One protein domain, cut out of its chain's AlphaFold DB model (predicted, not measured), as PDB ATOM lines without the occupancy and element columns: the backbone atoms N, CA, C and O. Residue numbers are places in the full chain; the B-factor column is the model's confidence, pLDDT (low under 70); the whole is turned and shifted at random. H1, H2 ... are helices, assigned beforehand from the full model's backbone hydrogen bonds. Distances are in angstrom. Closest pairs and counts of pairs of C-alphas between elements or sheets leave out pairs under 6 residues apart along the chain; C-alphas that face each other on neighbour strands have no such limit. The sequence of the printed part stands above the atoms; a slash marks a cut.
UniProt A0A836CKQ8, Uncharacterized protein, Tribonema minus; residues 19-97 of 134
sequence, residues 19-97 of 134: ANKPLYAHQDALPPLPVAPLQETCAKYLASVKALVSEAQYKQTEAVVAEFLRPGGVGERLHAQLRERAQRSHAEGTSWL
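AT A GLANCE: This is residues 19 to 97 of the 134 residues of an uncharacterized protein of Tribonema minus (UniProt A0A836CKQ8). An open, flattened model: H1 and H2 form a helical hairpin at one end, and from its corner the longest helix, H3, turns away and runs back beside the unnamed stretch that leads into H1. Residues 19 to 26 stick out at the other end and add to the length, while residues 92 to 97, after H3, fold back towards the gap between H3 and that stretch. The printed part has 79 residues with three named helices, in the order H1, H2, H3, and no named strand; its class is all helix. The whole is extended, with a radius of gyration of the C-alphas of 17.9 A, and it spans 59 by 29 by 13 A, only just flat.

HOW THE PARTS SIT: Residues 19 to 37 hold no named element, and of these residues 19 to 26 stand free. H1, residues 38 to 49, and H2, residues 55 to 68, touch and are a helical hairpin. Their closest C-alphas are those of Cys 42 and Val 65, 6.8 A apart, and they run opposite ways at a shallow tilt of 12 degrees. H3, residues 74 to 91, touches H2 only at the corner by their link, and only just, with 3 pairs of C-alphas within 8 A. The closest C-alphas there are those of Phe 68 and Gly 75, 5.0 A apart, and H2 and H3 run the same way at a steep tilt of 65 degrees. H1 and H3 also only just touch, with 3 pairs of C-alphas within 8 A, through residue 38 of H1 alone and residues 75 to 79 of H3 alone. Their closest C-alphas are those of Leu 38 and His 79, 6.7 A apart. H1 and H3 run opposite ways at a steep tilt of 69 degrees, only just short of about perpendicular. In H1, H2 and H3, every O i to N i+4 pair is within hydrogen-bond range.

IN THESE COORDINATES: H1 begins at C-alpha 38, at (-26.573, -9.012, 50.604), and measures 16.4 A from first to last C-alpha. H2 begins at C-alpha 55, at (-16.282, 11.923, 54.474), and measures 19.8 A. H3 measures 26.1 A and ends at C-alpha 91, at (-32.571, -24.789, 35.781).

THE WHOLE: The two C-alphas farthest apart are those of Asn 20 and Ala 56, 58.7 A. Without residues 19 to 26, the body of 71 residues spans 48 by 27 by 13 A. The links from H1 to H2 and from H2 to H3 are tight, with 5 residues each. The printed part has no cut. The mean pLDDT of the printed part is 95.4, and no printed residue is under 70.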
ATOM      1  N   ALA A  19     -23.019 -31.388  21.346       71.38
ATOM      2  CA  ALA A  19     -23.058 -32.730  21.900       71.38
ATOM      3  C   ALA A  19     -21.861 -33.586  21.437       71.38
ATOM      4  O   ALA A  19     -21.523 -33.644  20.254       71.38
ATOM      5  N   ASN A  20     -21.239 -34.292  22.388       72.62
ATOM      6  CA  ASN A  20     -20.161 -35.268  22.171       72.62
ATOM      7  C   ASN A  20     -18.853 -34.720  21.570       72.62
ATOM      8  O   ASN A  20     -18.019 -35.505  21.114       72.62
ATOM      9  N   LYS A  21     -18.626 -33.399  21.582       80.94
ATOM     10  CA  LYS A  21     -17.328 -32.831  21.184       80.94
ATOM     11  C   LYS A  21     -16.427 -32.635  22.408       80.94
ATOM     12  O   LYS A  21     -16.898 -32.090  23.407       80.94
ATOM     13  N   PRO A  22     -15.121 -32.966  22.324       89.12
ATOM     14  CA  PRO A  22     -14.169 -32.721  23.412       89.12
ATOM     15  C   PRO A  22     -14.171 -31.272  23.921       89.12
ATOM     16  O   PRO A  22     -13.981 -31.044  25.109       89.12
ATOM     17  N   LEU A  23     -14.450 -30.305  23.034       86.25
ATOM     18  CA  LEU A  23     -14.541 -28.877  23.357       86.25
ATOM     19  C   LEU A  23     -15.580 -28.556  24.449       86.25
ATOM     20  O   LEU A  23     -15.346 -27.662  25.252       86.25
ATOM     21  N   TYR A  24     -16.699 -29.287  24.501       84.88
ATOM     22  CA  TYR A  24     -17.835 -28.986  25.385       84.88
ATOM     23  C   TYR A  24     -18.012 -30.001  26.522       84.88
ATOM     24  O   TYR A  24     -18.970 -29.914  27.287       84.88
ATOM     25  N   ALA A  25     -17.079 -30.949  26.673       88.12
ATOM     26  CA  ALA A  25     -17.195 -32.083  27.598       88.12
ATOM     27  C   ALA A  25     -17.386 -31.690  29.078       88.12
ATOM     28  O   ALA A  25     -17.861 -32.498  29.871       88.12
ATOM     29  N   HIS A  26     -17.035 -30.457  29.453       88.62
ATOM     30  CA  HIS A  26     -17.151 -29.950  30.823       88.62
ATOM     31  C   HIS A  26     -18.232 -28.880  31.002       88.62
ATOM     32  O   HIS A  26     -18.440 -28.428  32.125       88.62
ATOM     33  N   GLN A  27     -18.935 -28.480  29.935       87.12
ATOM     34  CA  GLN A  27     -19.885 -27.368  29.982       87.12
ATOM     35  C   GLN A  27     -21.043 -27.643  30.956       87.12
ATOM     36  O   GLN A  27     -21.392 -26.778  31.755       87.12
ATOM     37  N   ASP A  28     -21.575 -28.870  30.948       85.44
ATOM     38  CA  ASP A  28     -22.662 -29.297  31.842       85.44
ATOM     39  C   ASP A  28     -22.198 -29.517  33.301       85.44
ATOM     40  O   ASP A  28     -23.027 -29.609  34.203       85.44
ATOM     41  N   ALA A  29     -20.884 -29.589  33.551       89.88
ATOM     42  CA  ALA A  29     -20.311 -29.772  34.888       89.88
ATOM     43  C   ALA A  29     -19.968 -28.446  35.595       89.88
ATOM     44  O   ALA A  29     -19.530 -28.458  36.748       89.88
ATOM     45  N   LEU A  30     -20.129 -27.302  34.921       91.88
ATOM     46  CA  LEU A  30     -19.825 -25.997  35.502       91.88
ATOM     47  C   LEU A  30     -20.826 -25.637  36.614       91.88
ATOM     48  O   LEU A  30     -22.036 -25.806  36.441       91.88
ATOM     49  N   PRO A  31     -20.354 -25.091  37.749       94.75
ATOM     50  CA  PRO A  31     -21.246 -24.647  38.807       94.75
ATOM     51  C   PRO A  31     -22.052 -23.411  38.372       94.75
ATOM     52  O   PRO A  31     -21.577 -22.605  37.564       94.75
ATOM     53  N   PRO A  32     -23.254 -23.198  38.936       94.88
ATOM     54  CA  PRO A  32     -24.006 -21.972  38.702       94.88
ATOM     55  C   PRO A  32     -23.268 -20.745  39.244       94.88
ATOM     56  O   PRO A  32     -22.585 -20.812  40.267       94.88
ATOM     57  N   LEU A  33     -23.477 -19.589  38.605       97.38
ATOM     58  CA  LEU A  33     -22.985 -18.313  39.125       97.38
ATOM     59  C   LEU A  33     -23.684 -17.999  40.464       97.38
ATOM     60  O   LEU A  33     -24.910 -17.833  40.473       97.38
ATOM     61  N   PRO A  34     -22.952 -17.881  41.589       97.44
ATOM     62  CA  PRO A  34     -23.568 -17.634  42.884       97.44
ATOM     63  C   PRO A  34     -24.138 -16.214  42.985       97.44
ATOM     64  O   PRO A  34     -23.718 -15.292  42.284       97.44
ATOM     65  N   VAL A  35     -25.080 -16.031  43.909       98.31
ATOM     66  CA  VAL A  35     -25.526 -14.711  44.372       98.31
ATOM     67  C   VAL A  35     -24.892 -14.477  45.741       98.31
ATOM     68  O   VAL A  35     -25.214 -15.185  46.696       98.31
ATOM     69  N   ALA A  36     -23.969 -13.517  45.832       98.25
ATOM     70  CA  ALA A  36     -23.272 -13.206  47.080       98.25
ATOM     71  C   ALA A  36     -24.249 -12.688  48.154       98.25
ATOM     72  O   ALA A  36     -25.216 -12.010  47.795       98.25
ATOM     73  N   PRO A  37     -24.012 -12.951  49.455       98.38
ATOM     74  CA  PRO A  37     -24.858 -12.428  50.523       98.38
ATOM     75  C   PRO A  37     -25.018 -10.908  50.435       98.38
ATOM     76  O   PRO A  37     -24.067 -10.177  50.137       98.38
ATOM     77  N   LEU A  38     -26.233 -10.430  50.704       98.38
ATOM     78  CA  LEU A  38     -26.573  -9.012  50.604       98.38
ATOM     79  C   LEU A  38     -25.674  -8.151  51.507       98.38
ATOM     80  O   LEU A  38     -25.107  -7.159  51.058       98.38
ATOM     81  N   GLN A  39     -25.479  -8.579  52.755       98.12
ATOM     82  CA  GLN A  39     -24.672  -7.879  53.753       98.12
ATOM     83  C   GLN A  39     -23.201  -7.789  53.333       98.12
ATOM     84  O   GLN A  39     -22.603  -6.718  53.414       98.12
ATOM     85  N   GLU A  40     -22.626  -8.884  52.825       98.50
ATOM     86  CA  GLU A  40     -21.244  -8.892  52.329       98.50
ATOM     87  C   GLU A  40     -21.069  -7.979  51.115       98.50
ATOM     88  O   GLU A  40     -20.064  -7.276  51.001       98.50
ATOM     89  N   THR A  41     -22.055  -7.966  50.215       98.44
ATOM     90  CA  THR A  41     -22.053  -7.098  49.033       98.44
ATOM     91  C   THR A  41     -22.083  -5.628  49.448       98.44
ATOM     92  O   THR A  41     -21.266  -4.840  48.975       98.44
ATOM     93  N   CYS A  42     -22.962  -5.261  50.382       98.56
ATOM     94  CA  CYS A  42     -23.050  -3.905  50.920       98.56
ATOM     95  C   CYS A  42     -21.779  -3.483  51.675       98.56
ATOM     96  O   CYS A  42     -21.317  -2.356  51.502       98.56
ATOM     97  N   ALA A  43     -21.169  -4.381  52.455       98.56
ATOM     98  CA  ALA A  43     -19.913  -4.105  53.152       98.56
ATOM     99  C   ALA A  43     -18.758  -3.847  52.170       98.56
ATOM    100  O   ALA A  43     -18.026  -2.865  52.311       98.56
ATOM    101  N   LYS A  44     -18.625  -4.683  51.129       98.62
ATOM    102  CA  LYS A  44     -17.635  -4.486  50.056       98.62
ATOM    103  C   LYS A  44     -17.891  -3.194  49.280       98.62
ATOM    104  O   LYS A  44     -16.943  -2.486  48.963       98.62
ATOM    105  N   TYR A  45     -19.154  -2.864  49.007       98.62
ATOM    106  CA  TYR A  45     -19.530  -1.611  48.353       98.62
ATOM    107  C   TYR A  45     -19.073  -0.387  49.157       98.62
ATOM    108  O   TYR A  45     -18.398   0.479  48.601       98.62
ATOM    109  N   LEU A  46     -19.359  -0.341  50.462       98.69
ATOM    110  CA  LEU A  46     -18.919   0.757  51.327       98.69
ATOM    111  C   LEU A  46     -17.390   0.872  51.372       98.69
ATOM    112  O   LEU A  46     -16.854   1.966  51.197       98.69
ATOM    113  N   ALA A  47     -16.678  -0.252  51.518       98.31
ATOM    114  CA  ALA A  47     -15.216  -0.261  51.509       98.31
ATOM    115  C   ALA A  47     -14.632   0.332  50.211       98.31
ATOM    116  O   ALA A  47     -13.693   1.125  50.270       98.31
ATOM    117  N   SER A  48     -15.221   0.003  49.058       98.31
ATOM    118  CA  SER A  48     -14.802   0.528  47.752       98.31
ATOM    119  C   SER A  48     -15.126   2.014  47.574       98.31
ATOM    120  O   SER A  48     -14.295   2.771  47.078       98.31
ATOM    121  N   VAL A  49     -16.318   2.459  47.988       98.31
ATOM    122  CA  VAL A  49     -16.754   3.857  47.823       98.31
ATOM    123  C   VAL A  49     -15.954   4.812  48.699       98.31
ATOM    124  O   VAL A  49     -15.704   5.941  48.284       98.31
ATOM    125  N   LYS A  50     -15.510   4.373  49.882       97.94
ATOM    126  CA  LYS A  50     -14.804   5.220  50.853       97.94
ATOM    127  C   LYS A  50     -13.585   5.945  50.272       97.94
ATOM    128  O   LYS A  50     -13.302   7.064  50.678       97.94
ATOM    129  N   ALA A  51     -12.876   5.326  49.327       97.56
ATOM    130  CA  ALA A  51     -11.704   5.921  48.681       97.56
ATOM    131  C   ALA A  51     -12.046   6.947  47.580       97.56
ATOM    132  O   ALA A  51     -11.161   7.662  47.122       97.56
ATOM    133  N   LEU A  52     -13.305   7.010  47.139       98.19
ATOM    134  CA  LEU A  52     -13.744   7.794  45.979       98.19
ATOM    135  C   LEU A  52     -14.512   9.065  46.358       98.19
ATOM    136  O   LEU A  52     -14.781   9.893  45.489       98.19
ATOM    137  N   VAL A  53     -14.907   9.215  47.626       98.44
ATOM    138  CA  VAL A  53     -15.826  10.274  48.068       98.44
ATOM    139  C   VAL A  53     -15.325  10.977  49.328       98.44
ATOM    140  O   VAL A  53     -14.517  10.444  50.084       98.44
ATOM    141  N   SER A  54     -15.828  12.188  49.574       98.56
ATOM    142  CA  SER A  54     -15.565  12.905  50.827       98.56
ATOM    143  C   SER A  54     -16.200  12.198  52.031       98.56
ATOM    144  O   SER A  54     -17.165  11.447  51.895       98.56
ATOM    145  N   GLU A  55     -15.723  12.498  53.242       98.38
ATOM    146  CA  GLU A  55     -16.282  11.923  54.474       98.38
ATOM    147  C   GLU A  55     -17.789  12.203  54.630       98.38
ATOM    148  O   GLU A  55     -18.548  11.325  55.039       98.38
ATOM    149  N   ALA A  56     -18.242  13.409  54.269       98.56
ATOM    150  CA  ALA A  56     -19.654  13.779  54.339       98.56
ATOM    151  C   ALA A  56     -20.521  12.936  53.384       98.56
ATOM    152  O   ALA A  56     -21.573  12.438  53.781       98.56
ATOM    153  N   GLN A  57     -20.054  12.728  52.148       98.62
ATOM    154  CA  GLN A  57     -20.729  11.870  51.171       98.62
ATOM    155  C   GLN A  57     -20.721  10.405  51.614       98.62
ATOM    156  O   GLN A  57     -21.742   9.735  51.508       98.62
ATOM    157  N   TYR A  58     -19.604   9.922  52.163       98.69
ATOM    158  CA  TYR A  58     -19.505   8.557  52.669       98.69
ATOM    159  C   TYR A  58     -20.521   8.291  53.790       98.69
ATOM    160  O   TYR A  58     -21.242   7.299  53.724       98.69
ATOM    161  N   LYS A  59     -20.671   9.210  54.757       98.69
ATOM    162  CA  LYS A  59     -21.698   9.105  55.814       98.69
ATOM    163  C   LYS A  59     -23.117   9.042  55.246       98.69
ATOM    164  O   LYS A  59     -23.951   8.287  55.742       98.69
ATOM    165  N   GLN A  60     -23.399   9.809  54.192       98.62
ATOM    166  CA  GLN A  60     -24.679   9.724  53.490       98.62
ATOM    167  C   GLN A  60     -24.863   8.350  52.828       98.62
ATOM    168  O   GLN A  60     -25.934   7.756  52.945       98.62
ATOM    169  N   THR A  61     -23.829   7.818  52.172       98.62
ATOM    170  CA  THR A  61     -23.857   6.472  51.584       98.62
ATOM    171  C   THR A  61     -24.089   5.395  52.645       98.62
ATOM    172  O   THR A  61     -24.915   4.511  52.428       98.62
ATOM    173  N   GLU A  62     -23.429   5.478  53.804       98.69
ATOM    174  CA  GLU A  62     -23.638   4.548  54.923       98.69
ATOM    175  C   GLU A  62     -25.094   4.545  55.395       98.69
ATOM    176  O   GLU A  62     -25.676   3.473  55.560       98.69
ATOM    177  N   ALA A  63     -25.713   5.721  55.540       98.62
ATOM    178  CA  ALA A  63     -27.117   5.826  55.929       98.62
ATOM    179  C   ALA A  63     -28.061   5.180  54.896       98.62
ATOM    180  O   ALA A  63     -28.984   4.456  55.268       98.62
ATOM    181  N   VAL A  64     -27.807   5.389  53.598       98.44
ATOM    182  CA  VAL A  64     -28.594   4.772  52.515       98.44
ATOM    183  C   VAL A  64     -28.431   3.251  52.505       98.44
ATOM    184  O   VAL A  64     -29.417   2.529  52.370       98.44
ATOM    185  N   VAL A  65     -27.206   2.747  52.675       98.50
ATOM    186  CA  VAL A  65     -26.940   1.303  52.745       98.50
ATOM    187  C   VAL A  65     -27.598   0.684  53.977       98.50
ATOM    188  O   VAL A  65     -28.181  -0.393  53.872       98.50
ATOM    189  N   ALA A  66     -27.561   1.364  55.125       98.31
ATOM    190  CA  ALA A  66     -28.224   0.902  56.339       98.31
ATOM    191  C   ALA A  66     -29.745   0.787  56.144       98.31
ATOM    192  O   ALA A  66     -30.322  -0.232  56.514       98.31
ATOM    193  N   GLU A  67     -30.382   1.779  55.511       98.38
ATOM    194  CA  GLU A  67     -31.811   1.731  55.173       98.38
ATOM    195  C   GLU A  67     -32.123   0.601  54.177       98.38
ATOM    196  O   GLU A  67     -33.086  -0.143  54.360       98.38
ATOM    197  N   PHE A  68     -31.276   0.405  53.160       98.50
ATOM    198  CA  PHE A  68     -31.426  -0.681  52.185       98.50
ATOM    199  C   PHE A  68     -31.380  -2.074  52.831       98.50
ATOM    200  O   PHE A  68     -32.092  -2.978  52.390       98.50
ATOM    201  N   LEU A  69     -30.566  -2.229  53.880       98.12
ATOM    202  CA  LEU A  69     -30.363  -3.465  54.641       98.12
ATOM    203  C   LEU A  69     -31.375  -3.694  55.768       98.12
ATOM    204  O   LEU A  69     -31.266  -4.701  56.470       98.12
ATOM    205  N   ARG A  70     -32.329  -2.784  55.993       97.75
ATOM    206  CA  ARG A  70     -33.294  -2.959  57.083       97.75
ATOM    207  C   ARG A  70     -34.097  -4.253  56.924       97.75
ATOM    208  O   ARG A  70     -34.463  -4.592  55.797       97.75
ATOM    209  N   PRO A  71     -34.461  -4.915  58.036       97.00
ATOM    210  CA  PRO A  71     -35.390  -6.038  57.998       97.00
ATOM    211  C   PRO A  71     -36.714  -5.638  57.333       97.00
ATOM    212  O   PRO A  71     -37.304  -4.616  57.691       97.00
ATOM    213  N   GLY A  72     -37.167  -6.417  56.351       95.19
ATOM    214  CA  GLY A  72     -38.333  -6.101  55.520       95.19
ATOM    215  C   GLY A  72     -38.111  -4.961  54.515       95.19
ATOM    216  O   GLY A  72     -39.056  -4.526  53.854       95.19
ATOM    217  N   GLY A  73     -36.879  -4.465  54.400       94.44
ATOM    218  CA  GLY A  73     -36.483  -3.389  53.506       94.44
ATOM    219  C   GLY A  73     -36.418  -3.813  52.039       94.44
ATOM    220  O   GLY A  73     -36.564  -4.980  51.662       94.44
ATOM    221  N   VAL A  74     -36.170  -2.831  51.171       97.94
ATOM    222  CA  VAL A  74     -36.112  -3.054  49.718       97.94
ATOM    223  C   VAL A  74     -34.973  -4.006  49.338       97.94
ATOM    224  O   VAL A  74     -35.159  -4.823  48.436       97.94
ATOM    225  N   GLY A  75     -33.831  -3.950  50.032       98.38
ATOM    226  CA  GLY A  75     -32.683  -4.803  49.737       98.38
ATOM    227  C   GLY A  75     -32.971  -6.287  49.932       98.38
ATOM    228  O   GLY A  75     -32.652  -7.077  49.045       98.38
ATOM    229  N   GLU A  76     -33.644  -6.671  51.020       98.12
ATOM    230  CA  GLU A  76     -34.033  -8.069  51.257       98.12
ATOM    231  C   GLU A  76     -34.978  -8.586  50.168       98.12
ATOM    232  O   GLU A  76     -34.765  -9.672  49.623       98.12
ATOM    233  N   ARG A  77     -35.981  -7.783  49.782       98.44
ATOM    234  CA  ARG A  77     -36.933  -8.146  48.721       98.44
ATOM    235  C   ARG A  77     -36.244  -8.326  47.368       98.44
ATOM    236  O   ARG A  77     -36.482  -9.325  46.692       98.44
ATOM    237  N   LEU A  78     -35.388  -7.382  46.973       98.62
ATOM    238  CA  LEU A  78     -34.649  -7.465  45.710       98.62
ATOM    239  C   LEU A  78     -33.660  -8.637  45.715       98.62
ATOM    240  O   LEU A  78     -33.540  -9.347  44.717       98.62
ATOM    241  N   HIS A  79     -32.984  -8.885  46.838       98.56
ATOM    242  CA  HIS A  79     -32.070 -10.013  46.972       98.56
ATOM    243  C   HIS A  79     -32.804 -11.358  46.867       98.56
ATOM    244  O   HIS A  79     -32.324 -12.264  46.186       98.56
ATOM    245  N   ALA A  80     -33.995 -11.487  47.463       98.44
ATOM    246  CA  ALA A  80     -34.830 -12.679  47.315       98.44
ATOM    247  C   ALA A  80     -35.234 -12.918  45.848       98.44
ATOM    248  O   ALA A  80     -35.059 -14.024  45.337       98.44
ATOM    249  N   GLN A  81     -35.677 -11.872  45.142       98.62
ATOM    250  CA  GLN A  81     -36.005 -11.944  43.712       98.62
ATOM    251  C   GLN A  81     -34.792 -12.323  42.850       98.62
ATOM    252  O   GLN A  81     -34.913 -13.102  41.903       98.62
ATOM    253  N   LEU A  82     -33.603 -11.812  43.188       98.62
ATOM    254  CA  LEU A  82     -32.361 -12.164  42.505       98.62
ATOM    255  C   LEU A  82     -31.999 -13.643  42.702       98.62
ATOM    256  O   LEU A  82     -31.597 -14.308  41.748       98.62
ATOM    257  N   ARG A  83     -32.174 -14.180  43.914       98.56
ATOM    258  CA  ARG A  83     -31.949 -15.606  44.204       98.56
ATOM    259  C   ARG A  83     -32.931 -16.503  43.462       98.56
ATOM    260  O   ARG A  83     -32.518 -17.522  42.918       98.56
ATOM    261  N   GLU A  84     -34.200 -16.112  43.397       98.44
ATOM    262  CA  GLU A  84     -35.212 -16.836  42.624       98.44
ATOM    263  C   GLU A  84     -34.856 -16.842  41.128       98.44
ATOM    264  O   GLU A  84     -34.866 -17.889  40.481       98.44
ATOM    265  N   ARG A  85     -34.440 -15.689  40.580       98.06
ATOM    266  CA  ARG A  85     -33.910 -15.612  39.212       98.06
ATOM    267  C   ARG A  85     -32.712 -16.541  39.029       98.06
ATOM    268  O   ARG A  85     -32.657 -17.230  38.018       98.06
ATOM    269  N   ALA A  86     -31.783 -16.586  39.981       98.00
ATOM    270  CA  ALA A  86     -30.623 -17.468  39.912       98.00
ATOM    271  C   ALA A  86     -30.984 -18.950  39.876       98.00
ATOM    272  O   ALA A  86     -30.414 -19.686  39.073       98.00
ATOM    273  N   GLN A  87     -31.972 -19.367  40.663       97.44
ATOM    274  CA  GLN A  87     -32.495 -20.730  40.617       97.44
ATOM    275  C   GLN A  87     -33.130 -21.052  39.260       97.44
ATOM    276  O   GLN A  87     -32.791 -22.071  38.663       97.44
ATOM    277  N   ARG A  88     -33.991 -20.165  38.735       96.62
ATOM    278  CA  ARG A  88     -34.623 -20.353  37.416       96.62
ATOM    279  C   ARG A  88     -33.592 -20.412  36.290       96.62
ATOM    280  O   ARG A  88     -33.589 -21.354  35.511       96.62
ATOM    281  N   SER A  89     -32.667 -19.456  36.258       94.38
ATOM    282  CA  SER A  89     -31.593 -19.412  35.265       94.38
ATOM    283  C   SER A  89     -30.714 -20.659  35.310       94.38
ATOM    284  O   SER A  89     -30.365 -21.189  34.260       94.38
ATOM    285  N   HIS A  90     -30.396 -21.177  36.498       93.00
ATOM    286  CA  HIS A  90     -29.641 -22.422  36.602       93.00
ATOM    287  C   HIS A  90     -30.416 -23.624  36.045       93.00
ATOM    288  O   HIS A  90     -29.836 -24.410  35.299       93.00
ATOM    289  N   ALA A  91     -31.715 -23.739  36.343       92.75
ATOM    290  CA  ALA A  91     -32.571 -24.789  35.781       92.75
ATOM    291  C   ALA A  91     -32.659 -24.718  34.243       92.75
ATOM    292  O   ALA A  91     -32.774 -25.743  33.578       92.75
ATOM    293  N   GLU A  92     -32.540 -23.516  33.677       89.81
ATOM    294  CA  GLU A  92     -32.458 -23.255  32.234       89.81
ATOM    295  C   GLU A  92     -31.037 -23.436  31.650       89.81
ATOM    296  O   GLU A  92     -30.815 -23.172  30.468       89.81
ATOM    297  N   GLY A  93     -30.049 -23.849  32.452       88.69
ATOM    298  CA  GLY A  93     -28.664 -24.038  32.006       88.69
ATOM    299  C   GLY A  93     -27.900 -22.733  31.744       88.69
ATOM    300  O   GLY A  93     -26.999 -22.697  30.908       88.69
ATOM    301  N   THR A  94     -28.252 -21.637  32.425       90.44
ATOM    302  CA  THR A  94     -27.633 -20.312  32.250       90.44
ATOM    303  C   THR A  94     -27.243 -19.635  33.564       90.44
ATOM    304  O   THR A  94     -27.730 -19.941  34.648       90.44
ATOM    305  N   SER A  95     -26.376 -18.628  33.458       94.00
ATOM    306  CA  SER A  95     -26.157 -17.638  34.509       94.00
ATOM    307  C   SER A  95     -27.311 -16.634  34.580       94.00
ATOM    308  O   SER A  95     -27.812 -16.174  33.548       94.00
ATOM    309  N   TRP A  96     -27.678 -16.234  35.800       97.00
ATOM    310  CA  TRP A  96     -28.671 -15.186  36.069       97.00
ATOM    311  C   TRP A  96     -28.277 -13.812  35.531       97.00
ATOM    312  O   TRP A  96     -29.148 -12.975  35.270       97.00
ATOM    313  N   LEU A  97     -26.971 -13.596  35.351       97.12
ATOM    314  CA  LEU A  97     -26.392 -12.333  34.917       97.12
ATOM    315  C   LEU A  97     -26.241 -12.245  33.394       97.12
ATOM    316  O   LEU A  97     -26.271 -11.143  32.863       97.12
TER     317      LEU A  97